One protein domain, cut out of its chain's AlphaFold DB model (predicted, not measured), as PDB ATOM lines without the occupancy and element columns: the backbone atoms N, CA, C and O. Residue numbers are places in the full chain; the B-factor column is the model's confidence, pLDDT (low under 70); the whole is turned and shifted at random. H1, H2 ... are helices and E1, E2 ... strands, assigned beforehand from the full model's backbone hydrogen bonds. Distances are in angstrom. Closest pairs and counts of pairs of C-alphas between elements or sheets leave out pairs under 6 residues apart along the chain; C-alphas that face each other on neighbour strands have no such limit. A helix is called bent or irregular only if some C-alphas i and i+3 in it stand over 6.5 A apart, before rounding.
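AT A GLANCE: This is residues 19 to 120 of the 120 residues of an uncharacterized protein of Rhizophagus irregularis (UniProt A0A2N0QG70). One long helix, H1, has the small strand hairpin E1 and E2 beside its first half and the shorter helix H2 folded back beside its second half. H3 crosses H1 and H2 on one side, nearly at right angles to both. The 102 printed residues hold named elements in the order E1, E2, H1, H2, H3, mostly helix, with a two-stranded antiparallel sheet. The whole is loose, with a radius of gyration of the C-alphas of 15.8 A, and spans 50 by 34 by 17 A, only just flat.

HOW THE PARTS SIT: E1, residues 19 to 22, and E2, residues 27 to 31, form an antiparallel hairpin at 145 degrees; N 20 and O 29 are 2.8 A apart, within hydrogen-bond range. The closest C-alphas of E2 and H1, residues 36 to 63, are those of Ile 31 and Cys 38, 6.8 A apart. H1, with residues 50 to 61 alone, touches H2, residues 73 to 87, in a helical hairpin at a shallow tilt of 18 degrees, opposite ways; the closest C-alphas, of Cys 54 and Ile 83, are 6.3 A apart. H3, residues 100 to 119, touches H2 with its residues 103 to 108 alone, about perpendicular at 77 degrees; the closest C-alphas, of Ile 76 and Ala 107, are 5.4 A apart. H3 also touches H1 about perpendicular at 84 degrees, residues 110 to 114 alone meeting residues 54 to 58 alone; the closest C-alphas, of Ile 55 and Ala 114, are 5.3 A apart. E1 and E2 are apart from H2 and H3. Every O i to N i+4 pair is within hydrogen-bond range in H1 and H3, and 9 of 11 are in H2.

IN THESE COORDINATES: E1 begins at C-alpha 19, (20.850, 60.724, 21.584), and measures 9.6 A; E2 measures 12.2 A. H1 measures 40.1 A from C-alpha 36 at (20.019, 70.492, 10.575). H2 measures 20.4 A, and H3 28.3 A, ending at C-alpha 119, (44.313, 53.901, -6.117).

THE WHOLE: The farthest C-alphas, of Glu 33 and Lys 68, are 50.2 A apart. The printed part has no cut; residues 63 to 69 stand free, and the link from H2 to H3, residues 88 to 99, is long. Mean pLDDT of the printed part is 71.0, with 45 residues under 70, among them 19 to 36 and 87 to 97.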
ATOM      1  N   HIS A  19      19.982  61.754  22.132       62.28
ATOM      2  CA  HIS A  19      20.850  60.724  21.584       62.28
ATOM      3  C   HIS A  19      20.145  60.058  20.405       62.28
ATOM      4  O   HIS A  19      19.120  59.405  20.593       62.28
ATOM      5  N   ILE A  20      20.681  60.225  19.196       63.81
ATOM      6  CA  ILE A  20      20.248  59.473  18.017       63.81
ATOM      7  C   ILE A  20      21.262  58.367  17.777       63.81
ATOM      8  O   ILE A  20      22.449  58.619  17.576       63.81
ATOM      9  N   TYR A  21      20.794  57.126  17.809       61.22
ATOM     10  CA  TYR A  21      21.613  55.980  17.458       61.22
ATOM     11  C   TYR A  21      21.433  55.654  15.975       61.22
ATOM     12  O   TYR A  21      20.347  55.268  15.537       61.22
ATOM     13  N   TYR A  22      22.507  55.802  15.201       64.56
ATOM     14  CA  TYR A  22      22.541  55.372  13.810       64.56
ATOM     15  C   TYR A  22      22.957  53.904  13.748       64.56
ATOM     16  O   TYR A  22      24.145  53.577  13.788       64.56
ATOM     17  N   THR A  23      21.969  53.021  13.596       60.75
ATOM     18  CA  THR A  23      22.160  51.568  13.438       60.75
ATOM     19  C   THR A  23      23.091  51.221  12.272       60.75
ATOM     20  O   THR A  23      23.865  50.274  12.366       60.75
ATOM     21  N   ALA A  24      23.074  52.018  11.198       59.94
ATOM     22  CA  ALA A  24      23.897  51.793  10.010       59.94
ATOM     23  C   ALA A  24      25.411  51.911  10.284       59.94
ATOM     24  O   ALA A  24      26.187  51.097   9.791       59.94
ATOM     25  N   CYS A  25      25.853  52.880  11.092       66.00
ATOM     26  CA  CYS A  25      27.273  53.037  11.440       66.00
ATOM     27  C   CYS A  25      27.617  52.575  12.862       66.00
ATOM     28  O   CYS A  25      28.785  52.663  13.239       66.00
ATOM     29  N   ASP A  26      26.651  52.031  13.614       67.69
ATOM     30  CA  ASP A  26      26.806  51.676  15.034       67.69
ATOM     31  C   ASP A  26      27.390  52.856  15.831       67.69
ATOM     32  O   ASP A  26      28.426  52.767  16.488       67.69
ATOM     33  N   SER A  27      26.778  54.030  15.648       64.25
ATOM     34  CA  SER A  27      27.260  55.285  16.222       64.25
ATOM     35  C   SER A  27      26.143  55.948  17.013       64.25
ATOM     36  O   SER A  27      25.101  56.303  16.459       64.25
ATOM     37  N   LEU A  28      26.378  56.130  18.312       64.94
ATOM     38  CA  LEU A  28      25.529  56.939  19.178       64.94
ATOM     39  C   LEU A  28      25.935  58.406  19.036       64.94
ATOM     40  O   LEU A  28      27.087  58.763  19.279       64.94
ATOM     41  N   VAL A  29      24.995  59.248  18.624       60.03
ATOM     42  CA  VAL A  29      25.225  60.669  18.368       60.03
ATOM     43  C   VAL A  29      24.460  61.491  19.389       60.03
ATOM     44  O   VAL A  29      23.245  61.369  19.500       60.03
ATOM     45  N   SER A  30      25.169  62.351  20.114       62.03
ATOM     46  CA  SER A  30      24.576  63.323  21.034       62.03
ATOM     47  C   SER A  30      24.335  64.641  20.299       62.03
ATOM     48  O   SER A  30      25.274  65.379  20.019       62.03
ATOM     49  N   ILE A  31      23.080  64.948  19.996       63.12
ATOM     50  CA  ILE A  31      22.657  66.192  19.357       63.12
ATOM     51  C   ILE A  31      22.334  67.196  20.462       63.12
ATOM     52  O   ILE A  31      21.296  67.082  21.107       63.12
ATOM     53  N   CYS A  32      23.233  68.156  20.705       57.66
ATOM     54  CA  CYS A  32      23.065  69.185  21.745       57.66
ATOM     55  C   CYS A  32      22.042  70.277  21.398       57.66
ATOM     56  O   CYS A  32      21.606  70.989  22.293       57.66
ATOM     57  N   GLU A  33      21.646  70.404  20.136       60.34
ATOM     58  CA  GLU A  33      20.691  71.390  19.631       60.34
ATOM     59  C   GLU A  33      20.140  70.837  18.315       60.34
ATOM     60  O   GLU A  33      20.914  70.347  17.493       60.34
ATOM     61  N   ASN A  34      18.820  70.884  18.114       57.69
ATOM     62  CA  ASN A  34      18.118  70.278  16.975       57.69
ATOM     63  C   ASN A  34      18.358  71.060  15.662       57.69
ATOM     64  O   ASN A  34      17.422  71.538  15.029       57.69
ATOM     65  N   THR A  35      19.624  71.275  15.301       63.03
ATOM     66  CA  THR A  35      20.046  72.000  14.104       63.03
ATOM     67  C   THR A  35      20.360  71.008  12.993       63.03
ATOM     68  O   THR A  35      21.140  70.074  13.179       63.03
ATOM     69  N   GLU A  36      19.775  71.239  11.819       67.06
ATOM     70  CA  GLU A  36      20.019  70.492  10.575       67.06
ATOM     71  C   GLU A  36      21.522  70.290  10.317       67.06
ATOM     72  O   GLU A  36      21.980  69.179  10.071       67.06
ATOM     73  N   LYS A  37      22.325  71.328  10.574       71.25
ATOM     74  CA  LYS A  37      23.791  71.300  10.475       71.25
ATOM     75  C   LYS A  37      24.464  70.223  11.340       71.25
ATOM     76  O   LYS A  37      25.479  69.657  10.933       71.25
ATOM     77  N   CYS A  38      23.950  69.960  12.543       67.75
ATOM     78  CA  CYS A  38      24.481  68.917  13.422       67.75
ATOM     79  C   CYS A  38      24.132  67.527  12.875       67.75
ATOM     80  O   CYS A  38      25.011  66.667  12.802       67.75
ATOM     81  N   ALA A  39      22.890  67.337  12.420       68.94
ATOM     82  CA  ALA A  39      22.456  66.094  11.791       68.94
ATOM     83  C   ALA A  39      23.261  65.787  10.516       68.94
ATOM     84  O   ALA A  39      23.750  64.669  10.365       68.94
ATOM     85  N   ASP A  40      23.490  66.783   9.657       73.62
ATOM     86  CA  ASP A  40      24.249  66.628   8.410       73.62
ATOM     87  C   ASP A  40      25.714  66.279   8.650       73.62
ATOM     88  O   ASP A  40      26.264  65.389   7.997       73.62
ATOM     89  N   LYS A  41      26.366  66.945   9.613       79.25
ATOM     90  CA  LYS A  41      27.751  66.622   9.978       79.25
ATOM     91  C   LYS A  41      27.872  65.154  10.391       79.25
ATOM     92  O   LYS A  41      28.753  64.451   9.902       79.25
ATOM     93  N   HIS A  42      26.973  64.684  11.251       73.88
ATOM     94  CA  HIS A  42      26.998  63.305  11.727       73.88
ATOM     95  C   HIS A  42      26.580  62.293  10.661       73.88
ATOM     96  O   HIS A  42      27.140  61.199  10.614       73.88
ATOM     97  N   LEU A  43      25.652  62.651   9.770       75.38
ATOM     98  CA  LEU A  43      25.321  61.838   8.605       75.38
ATOM     99  C   LEU A  43      26.556  61.641   7.719       75.38
ATOM    100  O   LEU A  43      26.855  60.510   7.345       75.38
ATOM    101  N   ASN A  44      27.310  62.709   7.450       79.69
ATOM    102  CA  ASN A  44      28.553  62.634   6.683       79.69
ATOM    103  C   ASN A  44      29.613  61.771   7.388       79.69
ATOM    104  O   ASN A  44      30.205  60.900   6.756       79.69
ATOM    105  N   GLU A  45      29.803  61.928   8.700       81.31
ATOM    106  CA  GLU A  45      30.697  61.061   9.492       81.31
ATOM    107  C   GLU A  45      30.267  59.581   9.435       81.31
ATOM    108  O   GLU A  45      31.102  58.680   9.337       81.31
ATOM    109  N   CYS A  46      28.960  59.315   9.474       75.56
ATOM    110  CA  CYS A  46      28.389  57.974   9.370       75.56
ATOM    111  C   CYS A  46      28.620  57.364   7.978       75.56
ATOM    112  O   CYS A  46      28.999  56.196   7.884       75.56
ATOM    113  N   ILE A  47      28.452  58.154   6.908       74.62
ATOM    114  CA  ILE A  47      28.732  57.744   5.524       74.62
ATOM    115  C   ILE A  47      30.204  57.351   5.376       74.62
ATOM    116  O   ILE A  47      30.479  56.245   4.916       74.62
ATOM    117  N   VAL A  48      31.133  58.187   5.850       81.25
ATOM    118  CA  VAL A  48      32.577  57.900   5.790       81.25
ATOM    119  C   VAL A  48      32.910  56.584   6.503       81.25
ATOM    120  O   VAL A  48      33.569  55.723   5.927       81.25
ATOM    121  N   LYS A  49      32.384  56.355   7.716       79.19
ATOM    122  CA  LYS A  49      32.594  55.085   8.443       79.19
ATOM    123  C   LYS A  49      32.051  53.869   7.689       79.19
ATOM    124  O   LYS A  49      32.644  52.789   7.738       79.19
ATOM    125  N   ILE A  50      30.899  54.008   7.031       73.31
ATOM    126  CA  ILE A  50      30.324  52.934   6.215       73.31
ATOM    127  C   ILE A  50      31.240  52.654   5.022       73.31
ATOM    128  O   ILE A  50      31.558  51.492   4.772       73.31
ATOM    129  N   GLU A  51      31.716  53.687   4.328       75.38
ATOM    130  CA  GLU A  51      32.650  53.553   3.206       75.38
ATOM    131  C   GLU A  51      33.964  52.884   3.627       75.38
ATOM    132  O   GLU A  51      34.401  51.934   2.977       75.38
ATOM    133  N   GLU A  52      34.551  53.282   4.759       79.81
ATOM    134  CA  GLU A  52      35.750  52.647   5.320       79.81
ATOM    135  C   GLU A  52      35.537  51.152   5.591       79.81
ATOM    136  O   GLU A  52      36.370  50.322   5.212       79.81
ATOM    137  N   ARG A  53      34.400  50.778   6.194       76.94
ATOM    138  CA  ARG A  53      34.035  49.369   6.424       76.94
ATOM    139  C   ARG A  53      33.859  48.610   5.109       76.94
ATOM    140  O   ARG A  53      34.322  47.471   5.003       76.94
ATOM    141  N   CYS A  54      33.234  49.227   4.103       73.00
ATOM    142  CA  CYS A  54      33.096  48.650   2.765       73.00
ATOM    143  C   CYS A  54      34.471  48.377   2.145       73.00
ATOM    144  O   CYS A  54      34.725  47.272   1.667       73.00
ATOM    145  N   ILE A  55      35.377  49.357   2.197       76.06
ATOM    146  CA  ILE A  55      36.739  49.236   1.670       76.06
ATOM    147  C   ILE A  55      37.507  48.146   2.415       76.06
ATOM    148  O   ILE A  55      38.127  47.302   1.772       76.06
ATOM    149  N   ALA A  56      37.457  48.121   3.749       79.81
ATOM    150  CA  ALA A  56      38.130  47.105   4.556       79.81
ATOM    151  C   ALA A  56      37.640  45.689   4.212       79.81
ATOM    152  O   ALA A  56      38.448  44.775   4.026       79.81
ATOM    153  N   TYR A  57      36.326  45.515   4.046       75.75
ATOM    154  CA  TYR A  57      35.749  44.238   3.642       75.75
ATOM    155  C   TYR A  57      36.181  43.840   2.227       75.75
ATOM    156  O   TYR A  57      36.692  42.737   2.036       75.75
ATOM    157  N   VAL A  58      36.062  44.735   1.243       71.38
ATOM    158  CA  VAL A  58      36.483  44.449  -0.139       71.38
ATOM    159  C   VAL A  58      37.983  44.157  -0.207       71.38
ATOM    160  O   VAL A  58      38.385  43.221  -0.894       71.38
ATOM    161  N   ARG A  59      38.819  44.870   0.560       74.56
ATOM    162  CA  ARG A  59      40.250  44.558   0.717       74.56
ATOM    163  C   ARG A  59      40.461  43.152   1.260       74.56
ATOM    164  O   ARG A  59      41.308  42.446   0.729       74.56
ATOM    165  N   SER A  60      39.690  42.718   2.258       75.81
ATOM    166  CA  SER A  60      39.789  41.351   2.793       75.81
ATOM    167  C   SER A  60      39.442  40.281   1.746       75.81
ATOM    168  O   SER A  60      40.117  39.254   1.671       75.81
ATOM    169  N   VAL A  61      38.456  40.551   0.883       69.94
ATOM    170  CA  VAL A  61      38.083  39.683  -0.246       69.94
ATOM    171  C   VAL A  61      39.192  39.677  -1.308       69.94
ATOM    172  O   VAL A  61      39.641  38.618  -1.746       69.94
ATOM    173  N   LEU A  62      39.715  40.852  -1.672       66.12
ATOM    174  CA  LEU A  62      40.804  41.018  -2.640       66.12
ATOM    175  C   LEU A  62      42.124  40.386  -2.178       66.12
ATOM    176  O   LEU A  62      42.802  39.736  -2.979       66.12
ATOM    177  N   TRP A  63      42.495  40.543  -0.904       65.69
ATOM    178  CA  TRP A  63      43.732  39.990  -0.344       65.69
ATOM    179  C   TRP A  63      43.741  38.467  -0.368       65.69
ATOM    180  O   TRP A  63      44.771  37.874  -0.693       65.69
ATOM    181  N   LYS A  64      42.588  37.827  -0.128       67.38
ATOM    182  CA  LYS A  64      42.441  36.371  -0.271       67.38
ATOM    183  C   LYS A  64      42.702  35.882  -1.703       67.38
ATOM    184  O   LYS A  64      42.990  34.704  -1.894       67.38
ATOM    185  N   ARG A  65      42.632  36.760  -2.714       65.06
ATOM    186  CA  ARG A  65      42.616  36.375  -4.134       65.06
ATOM    187  C   ARG A  65      43.905  36.541  -4.928       65.06
ATOM    188  O   ARG A  65      43.923  36.078  -6.066       65.06
ATOM    189  N   LYS A  66      44.961  37.174  -4.396       60.62
ATOM    190  CA  LYS A  66      46.244  37.398  -5.115       60.62
ATOM    191  C   LYS A  66      46.079  37.828  -6.597       60.62
ATOM    192  O   LYS A  66      46.872  37.439  -7.447       60.62
ATOM    193  N   SER A  67      45.070  38.651  -6.909       57.28
ATOM    194  CA  SER A  67      44.653  39.054  -8.268       57.28
ATOM    195  C   SER A  67      44.066  37.920  -9.141       57.28
ATOM    196  O   SER A  67      44.763  37.183  -9.828       57.28
ATOM    197  N   LYS A  68      42.734  37.811  -9.186       55.91
ATOM    198  CA  LYS A  68      42.022  37.152 -10.294       55.91
ATOM    199  C   LYS A  68      40.978  38.117 -10.855       55.91
ATOM    200  O   LYS A  68      40.340  38.848 -10.102       55.91
ATOM    201  N   LYS A  69      40.861  38.160 -12.186       67.25
ATOM    202  CA  LYS A  69      39.901  38.999 -12.922       67.25
ATOM    203  C   LYS A  69      38.468  38.572 -12.566       67.25
ATOM    204  O   LYS A  69      38.040  37.502 -12.984       67.25
ATOM    205  N   GLY A  70      37.739  39.432 -11.853       70.56
ATOM    206  CA  GLY A  70      36.293  39.315 -11.620       70.56
ATOM    207  C   GLY A  70      35.892  38.618 -10.315       70.56
ATOM    208  O   GLY A  70      36.582  37.730  -9.825       70.56
ATOM    209  N   LEU A  71      34.752  39.029  -9.754       78.00
ATOM    210  CA  LEU A  71      34.137  38.425  -8.565       78.00
ATOM    211  C   LEU A  71      33.543  37.047  -8.905       78.00
ATOM    212  O   LEU A  71      32.976  36.879  -9.986       78.00
ATOM    213  N   SER A  72      33.649  36.070  -7.993       84.19
ATOM    214  CA  SER A  72      32.878  34.814  -8.138       84.19
ATOM    215  C   SER A  72      31.429  35.024  -7.699       84.19
ATOM    216  O   SER A  72      31.125  35.999  -7.017       84.19
ATOM    217  N   SER A  73      30.535  34.091  -8.040       82.25
ATOM    218  CA  SER A  73      29.142  34.106  -7.566       82.25
ATOM    219  C   SER A  73      29.042  34.170  -6.039       82.25
ATOM    220  O   SER A  73      28.295  34.989  -5.520       82.25
ATOM    221  N   ILE A  74      29.858  33.381  -5.328       84.88
ATOM    222  CA  ILE A  74      29.913  33.377  -3.855       84.88
ATOM    223  C   ILE A  74      30.278  34.765  -3.317       84.88
ATOM    224  O   ILE A  74      29.631  35.265  -2.408       84.88
ATOM    225  N   GLU A  75      31.266  35.431  -3.911       82.56
ATOM    226  CA  GLU A  75      31.678  36.763  -3.458       82.56
ATOM    227  C   GLU A  75      30.687  37.859  -3.808       82.56
ATOM    228  O   GLU A  75      30.552  38.827  -3.067       82.56
ATOM    229  N   ILE A  76      30.008  37.732  -4.949       85.12
ATOM    230  CA  ILE A  76      28.911  38.626  -5.307       85.12
ATOM    231  C   ILE A  76      27.834  38.547  -4.225       85.12
ATOM    232  O   ILE A  76      27.385  39.586  -3.746       85.12
ATOM    233  N   ASP A  77      27.469  37.334  -3.810       83.62
ATOM    234  CA  ASP A  77      26.486  37.116  -2.751       83.62
ATOM    235  C   ASP A  77      26.990  37.616  -1.391       83.62
ATOM    236  O   ASP A  77      26.244  38.283  -0.674       83.62
ATOM    237  N   GLU A  78      28.255  37.378  -1.051       83.75
ATOM    238  CA  GLU A  78      28.870  37.858   0.189       83.75
ATOM    239  C   GLU A  78      28.933  39.389   0.258       83.75
ATOM    240  O   GLU A  78      28.532  39.972   1.265       83.75
ATOM    241  N   ILE A  79      29.386  40.065  -0.803       80.88
ATOM    242  CA  ILE A  79      29.418  41.534  -0.878       80.88
ATOM    243  C   ILE A  79      27.992  42.086  -0.808       80.88
ATOM    244  O   ILE A  79      27.734  43.056  -0.091       80.88
ATOM    245  N   TYR A  80      27.052  41.467  -1.520       82.12
ATOM    246  CA  TYR A  80      25.663  41.902  -1.510       82.12
ATOM    247  C   TYR A  80      25.037  41.791  -0.111       82.12
ATOM    248  O   TYR A  80      24.470  42.767   0.372       82.12
ATOM    249  N   HIS A  81      25.174  40.656   0.576       78.06
ATOM    250  CA  HIS A  81      24.534  40.448   1.880       78.06
ATOM    251  C   HIS A  81      25.278  41.135   3.035       78.06
ATOM    252  O   HIS A  81      24.653  41.719   3.921       78.06
ATOM    253  N   ASN A  82      26.611  41.103   3.041       77.25
ATOM    254  CA  ASN A  82      27.384  41.601   4.181       77.25
ATOM    255  C   ASN A  82      27.646  43.105   4.125       77.25
ATOM    256  O   ASN A  82      27.842  43.722   5.174       77.25
ATOM    257  N   ILE A  83      27.654  43.693   2.925       76.44
ATOM    258  CA  ILE A  83      27.847  45.131   2.742       76.44
ATOM    259  C   ILE A  83      26.528  45.789   2.364       76.44
ATOM    260  O   ILE A  83      25.950  46.514   3.170       76.44
ATOM    261  N   TYR A  84      26.042  45.547   1.145       74.25
ATOM    262  CA  TYR A  84      24.922  46.322   0.615       74.25
ATOM    263  C   TYR A  84      23.666  46.152   1.464       74.25
ATOM    264  O   TYR A  84      23.092  47.141   1.895       74.25
ATOM    265  N   TYR A  85      23.274  44.912   1.750       71.62
ATOM    266  CA  TYR A  85      22.080  44.602   2.525       71.62
ATOM    267  C   TYR A  85      22.187  45.095   3.973       71.62
ATOM    268  O   TYR A  85      21.251  45.710   4.477       71.62
ATOM    269  N   LYS A  86      23.340  44.892   4.621       70.88
ATOM    270  CA  LYS A  86      23.557  45.295   6.017       70.88
ATOM    271  C   LYS A  86      23.486  46.811   6.228       70.88
ATOM    272  O   LYS A  86      23.029  47.251   7.278       70.88
ATOM    273  N   TYR A  87      23.935  47.595   5.249       65.69
ATOM    274  CA  TYR A  87      24.012  49.057   5.347       65.69
ATOM    275  C   TYR A  87      22.973  49.788   4.477       65.69
ATOM    276  O   TYR A  87      23.017  51.014   4.361       65.69
ATOM    277  N   ARG A  88      22.030  49.058   3.865       65.50
ATOM    278  CA  ARG A  88      20.960  49.627   3.033       65.50
ATOM    279  C   ARG A  88      20.032  50.505   3.873       65.50
ATOM    280  O   ARG A  88      19.723  50.182   5.019       65.50
ATOM    281  N   LYS A  89      19.506  51.579   3.276       56.62
ATOM    282  CA  LYS A  89      18.400  52.343   3.876       56.62
ATOM    283  C   LYS A  89      17.175  51.439   4.052       56.62
ATOM    284  O   LYS A  89      16.764  50.766   3.109       56.62
ATOM    285  N   SER A  90      16.552  51.495   5.231       54.47
ATOM    286  CA  SER A  90      15.331  50.748   5.582       54.47
ATOM    287  C   SER A  90      14.135  51.029   4.662       54.47
ATOM    288  O   SER A  90      13.212  50.224   4.596       54.47
ATOM    289  N   SER A  91      14.152  52.150   3.935       48.53
ATOM    290  CA  SER A  91      13.114  52.544   2.976       48.53
ATOM    291  C   SER A  91      13.137  51.748   1.672       48.53
ATOM    292  O   SER A  91      12.183  51.808   0.899       48.53
ATOM    293  N   GLU A  92      14.225  51.040   1.375       54.78
ATOM    294  CA  GLU A  92      14.306  50.238   0.166       54.78
ATOM    295  C   GLU A  92      13.804  48.817   0.454       54.78
ATOM    296  O   GLU A  92      14.532  47.986   0.997       54.78
ATOM    297  N   PHE A  93      12.538  48.570   0.098       49.00
ATOM    298  CA  PHE A  93      11.791  47.330   0.334       49.00
ATOM    299  C   PHE A  93      12.632  46.046   0.181       49.00
ATOM    300  O   PHE A  93      13.464  45.897  -0.726       49.00
ATOM    301  N   TYR A  94      12.366  45.117   1.100       53.03
ATOM    302  CA  TYR A  94      12.974  43.796   1.225       53.03
ATOM    303  C   TYR A  94      12.829  43.026  -0.093       53.03
ATOM    304  O   TYR A  94      11.725  42.644  -0.471       53.03
ATOM    305  N   ASN A  95      13.933  42.783  -0.799       58.69
ATOM    306  CA  ASN A  95      13.941  41.824  -1.899       58.69
ATOM    307  C   ASN A  95      14.958  40.729  -1.584       58.69
ATOM    308  O   ASN A  95      16.104  40.760  -2.033       58.69
ATOM    309  N   TYR A  96      14.522  39.784  -0.748       55.91
ATOM    310  CA  TYR A  96      15.269  38.562  -0.431       55.91
ATOM    311  C   TYR A  96      15.562  37.745  -1.705       55.91
ATOM    312  O   TYR A  96      16.562  37.040  -1.787       55.91
ATOM    313  N   HIS A  97      14.730  37.926  -2.736       66.00
ATOM    314  CA  HIS A  97      14.862  37.347  -4.071       66.00
ATOM    315  C   HIS A  97      15.384  38.362  -5.095       66.00
ATOM    316  O   HIS A  97      14.934  38.397  -6.241       66.00
ATOM    317  N   ALA A  98      16.330  39.218  -4.696       70.75
ATOM    318  CA  ALA A  98      17.053  40.034  -5.659       70.75
ATOM    319  C   ALA A  98      17.656  39.131  -6.746       70.75
ATOM    320  O   ALA A  98      18.319  38.142  -6.428       70.75
ATOM    321  N   SER A  99      17.422  39.470  -8.016       82.31
ATOM    322  CA  SER A  99      17.954  38.690  -9.132       82.31
ATOM    323  C   SER A  99      19.483  38.660  -9.091       82.31
ATOM    324  O   SER A  99      20.124  39.628  -8.670       82.31
ATOM    325  N   ASP A 100      20.082  37.573  -9.578       83.06
ATOM    326  CA  ASP A 100      21.543  37.439  -9.638       83.06
ATOM    327  C   ASP A 100      22.196  38.588 -10.416       83.06
ATOM    328  O   ASP A 100      23.274  39.066 -10.061       83.06
ATOM    329  N   GLU A 101      21.512  39.100 -11.443       86.19
ATOM    330  CA  GLU A 101      21.941  40.280 -12.191       86.19
ATOM    331  C   GLU A 101      21.997  41.537 -11.310       86.19
ATOM    332  O   GLU A 101      22.983  42.281 -11.352       86.19
ATOM    333  N   PHE A 102      20.981  41.762 -10.471       83.81
ATOM    334  CA  PHE A 102      20.944  42.901  -9.557       83.81
ATOM    335  C   PHE A 102      22.059  42.811  -8.515       83.81
ATOM    336  O   PHE A 102      22.823  43.766  -8.342       83.81
ATOM    337  N   LYS A 103      22.206  41.648  -7.870       85.50
ATOM    338  CA  LYS A 103      23.270  41.415  -6.885       85.50
ATOM    339  C   LYS A 103      24.645  41.647  -7.498       85.50
ATOM    340  O   LYS A 103      25.467  42.368  -6.934       85.50
ATOM    341  N   ARG A 104      24.867  41.118  -8.703       86.12
ATOM    342  CA  ARG A 104      26.101  41.300  -9.469       86.12
ATOM    343  C   ARG A 104      26.361  42.773  -9.773       86.12
ATOM    344  O   ARG A 104      27.464  43.248  -9.520       86.12
ATOM    345  N   LYS A 105      25.366  43.519 -10.260       86.38
ATOM    346  CA  LYS A 105      25.498  44.958 -10.546       86.38
ATOM    347  C   LYS A 105      25.927  45.750  -9.308       86.38
ATOM    348  O   LYS A 105      26.843  46.568  -9.392       86.38
ATOM    349  N   ILE A 106      25.299  45.485  -8.165       83.50
ATOM    350  CA  ILE A 106      25.629  46.133  -6.892       83.50
ATOM    351  C   ILE A 106      27.032  45.751  -6.418       83.50
ATOM    352  O   ILE A 106      27.830  46.635  -6.101       83.50
ATOM    353  N   ALA A 107      27.363  44.459  -6.422       83.00
ATOM    354  CA  ALA A 107      28.663  43.976  -5.975       83.00
ATOM    355  C   ALA A 107      29.807  44.566  -6.815       83.00
ATOM    356  O   ALA A 107      30.778  45.072  -6.255       83.00
ATOM    357  N   TYR A 108      29.669  44.595  -8.146       84.38
ATOM    358  CA  TYR A 108      30.668  45.207  -9.028       84.38
ATOM    359  C   TYR A 108      30.772  46.723  -8.849       84.38
ATOM    360  O   TYR A 108      31.875  47.258  -8.929       84.38
ATOM    361  N   ARG A 109      29.665  47.426  -8.573       83.62
ATOM    362  CA  ARG A 109      29.708  48.861  -8.253       83.62
ATOM    363  C   ARG A 109      30.545  49.111  -6.997       83.62
ATOM    364  O   ARG A 109      31.477  49.906  -7.054       83.62
ATOM    365  N   LEU A 110      30.252  48.403  -5.905       79.44
ATOM    366  CA  LEU A 110      30.987  48.527  -4.639       79.44
ATOM    367  C   LEU A 110      32.462  48.143  -4.796       79.44
ATOM    368  O   LEU A 110      33.348  48.843  -4.313       79.44
ATOM    369  N   PHE A 111      32.724  47.061  -5.526       79.12
ATOM    370  CA  PHE A 111      34.069  46.591  -5.824       79.12
ATOM    371  C   PHE A 111      34.885  47.616  -6.621       79.12
ATOM    372  O   PHE A 111      36.012  47.934  -6.249       79.12
ATOM    373  N   ASN A 112      34.308  48.183  -7.683       79.44
ATOM    374  CA  ASN A 112      34.980  49.190  -8.503       79.44
ATOM    375  C   ASN A 112      35.216  50.489  -7.724       79.44
ATOM    376  O   ASN A 112      36.306  51.046  -7.807       79.44
ATOM    377  N   SER A 113      34.242  50.941  -6.929       74.88
ATOM    378  CA  SER A 113      34.410  52.094  -6.037       74.88
ATOM    379  C   SER A 113      35.553  51.878  -5.042       74.88
ATOM    380  O   SER A 113      36.404  52.750  -4.898       74.88
ATOM    381  N   ALA A 114      35.642  50.698  -4.423       72.19
ATOM    382  CA  ALA A 114      36.734  50.374  -3.508       72.19
ATOM    383  C   ALA A 114      38.105  50.329  -4.212       72.19
ATOM    384  O   ALA A 114      39.090  50.802  -3.647       72.19
ATOM    385  N   ILE A 115      38.178  49.817  -5.449       71.94
ATOM    386  CA  ILE A 115      39.410  49.850  -6.260       71.94
ATOM    387  C   ILE A 115      39.835  51.287  -6.561       71.94
ATOM    388  O   ILE A 115      41.023  51.594  -6.476       71.94
ATOM    389  N   VAL A 116      38.891  52.157  -6.931       69.00
ATOM    390  CA  VAL A 116      39.176  53.568  -7.224       69.00
ATOM    391  C   VAL A 116      39.721  54.265  -5.982       69.00
ATOM    392  O   VAL A 116      40.772  54.887  -6.065       69.00
ATOM    393  N   ILE A 117      39.081  54.082  -4.823       63.91
ATOM    394  CA  ILE A 117      39.535  54.677  -3.557       63.91
ATOM    395  C   ILE A 117      40.888  54.104  -3.113       63.91
ATOM    396  O   ILE A 117      41.689  54.811  -2.520       63.91
ATOM    397  N   GLN A 118      41.190  52.837  -3.411       58.78
ATOM    398  CA  GLN A 118      42.503  52.258  -3.112       58.78
ATOM    399  C   GLN A 118      43.638  52.838  -3.976       58.78
ATOM    400  O   GLN A 118      44.799  52.744  -3.580       58.78
ATOM    401  N   ARG A 119      43.328  53.353  -5.170       58.59
ATOM    402  CA  ARG A 119      44.313  53.901  -6.117       58.59
ATOM    403  C   ARG A 119      44.483  55.420  -6.022       58.59
ATOM    404  O   ARG A 119      45.408  55.924  -6.656       58.59
ATOM    405  N   ALA A 120      43.585  56.110  -5.321       51.34
ATOM    406  CA  ALA A 120      43.673  57.535  -5.009       51.34
ATOM    407  C   ALA A 120      44.602  57.764  -3.810       51.34
ATOM    408  O   ALA A 120      45.314  58.789  -3.830       51.34
TER     409      ALA A 120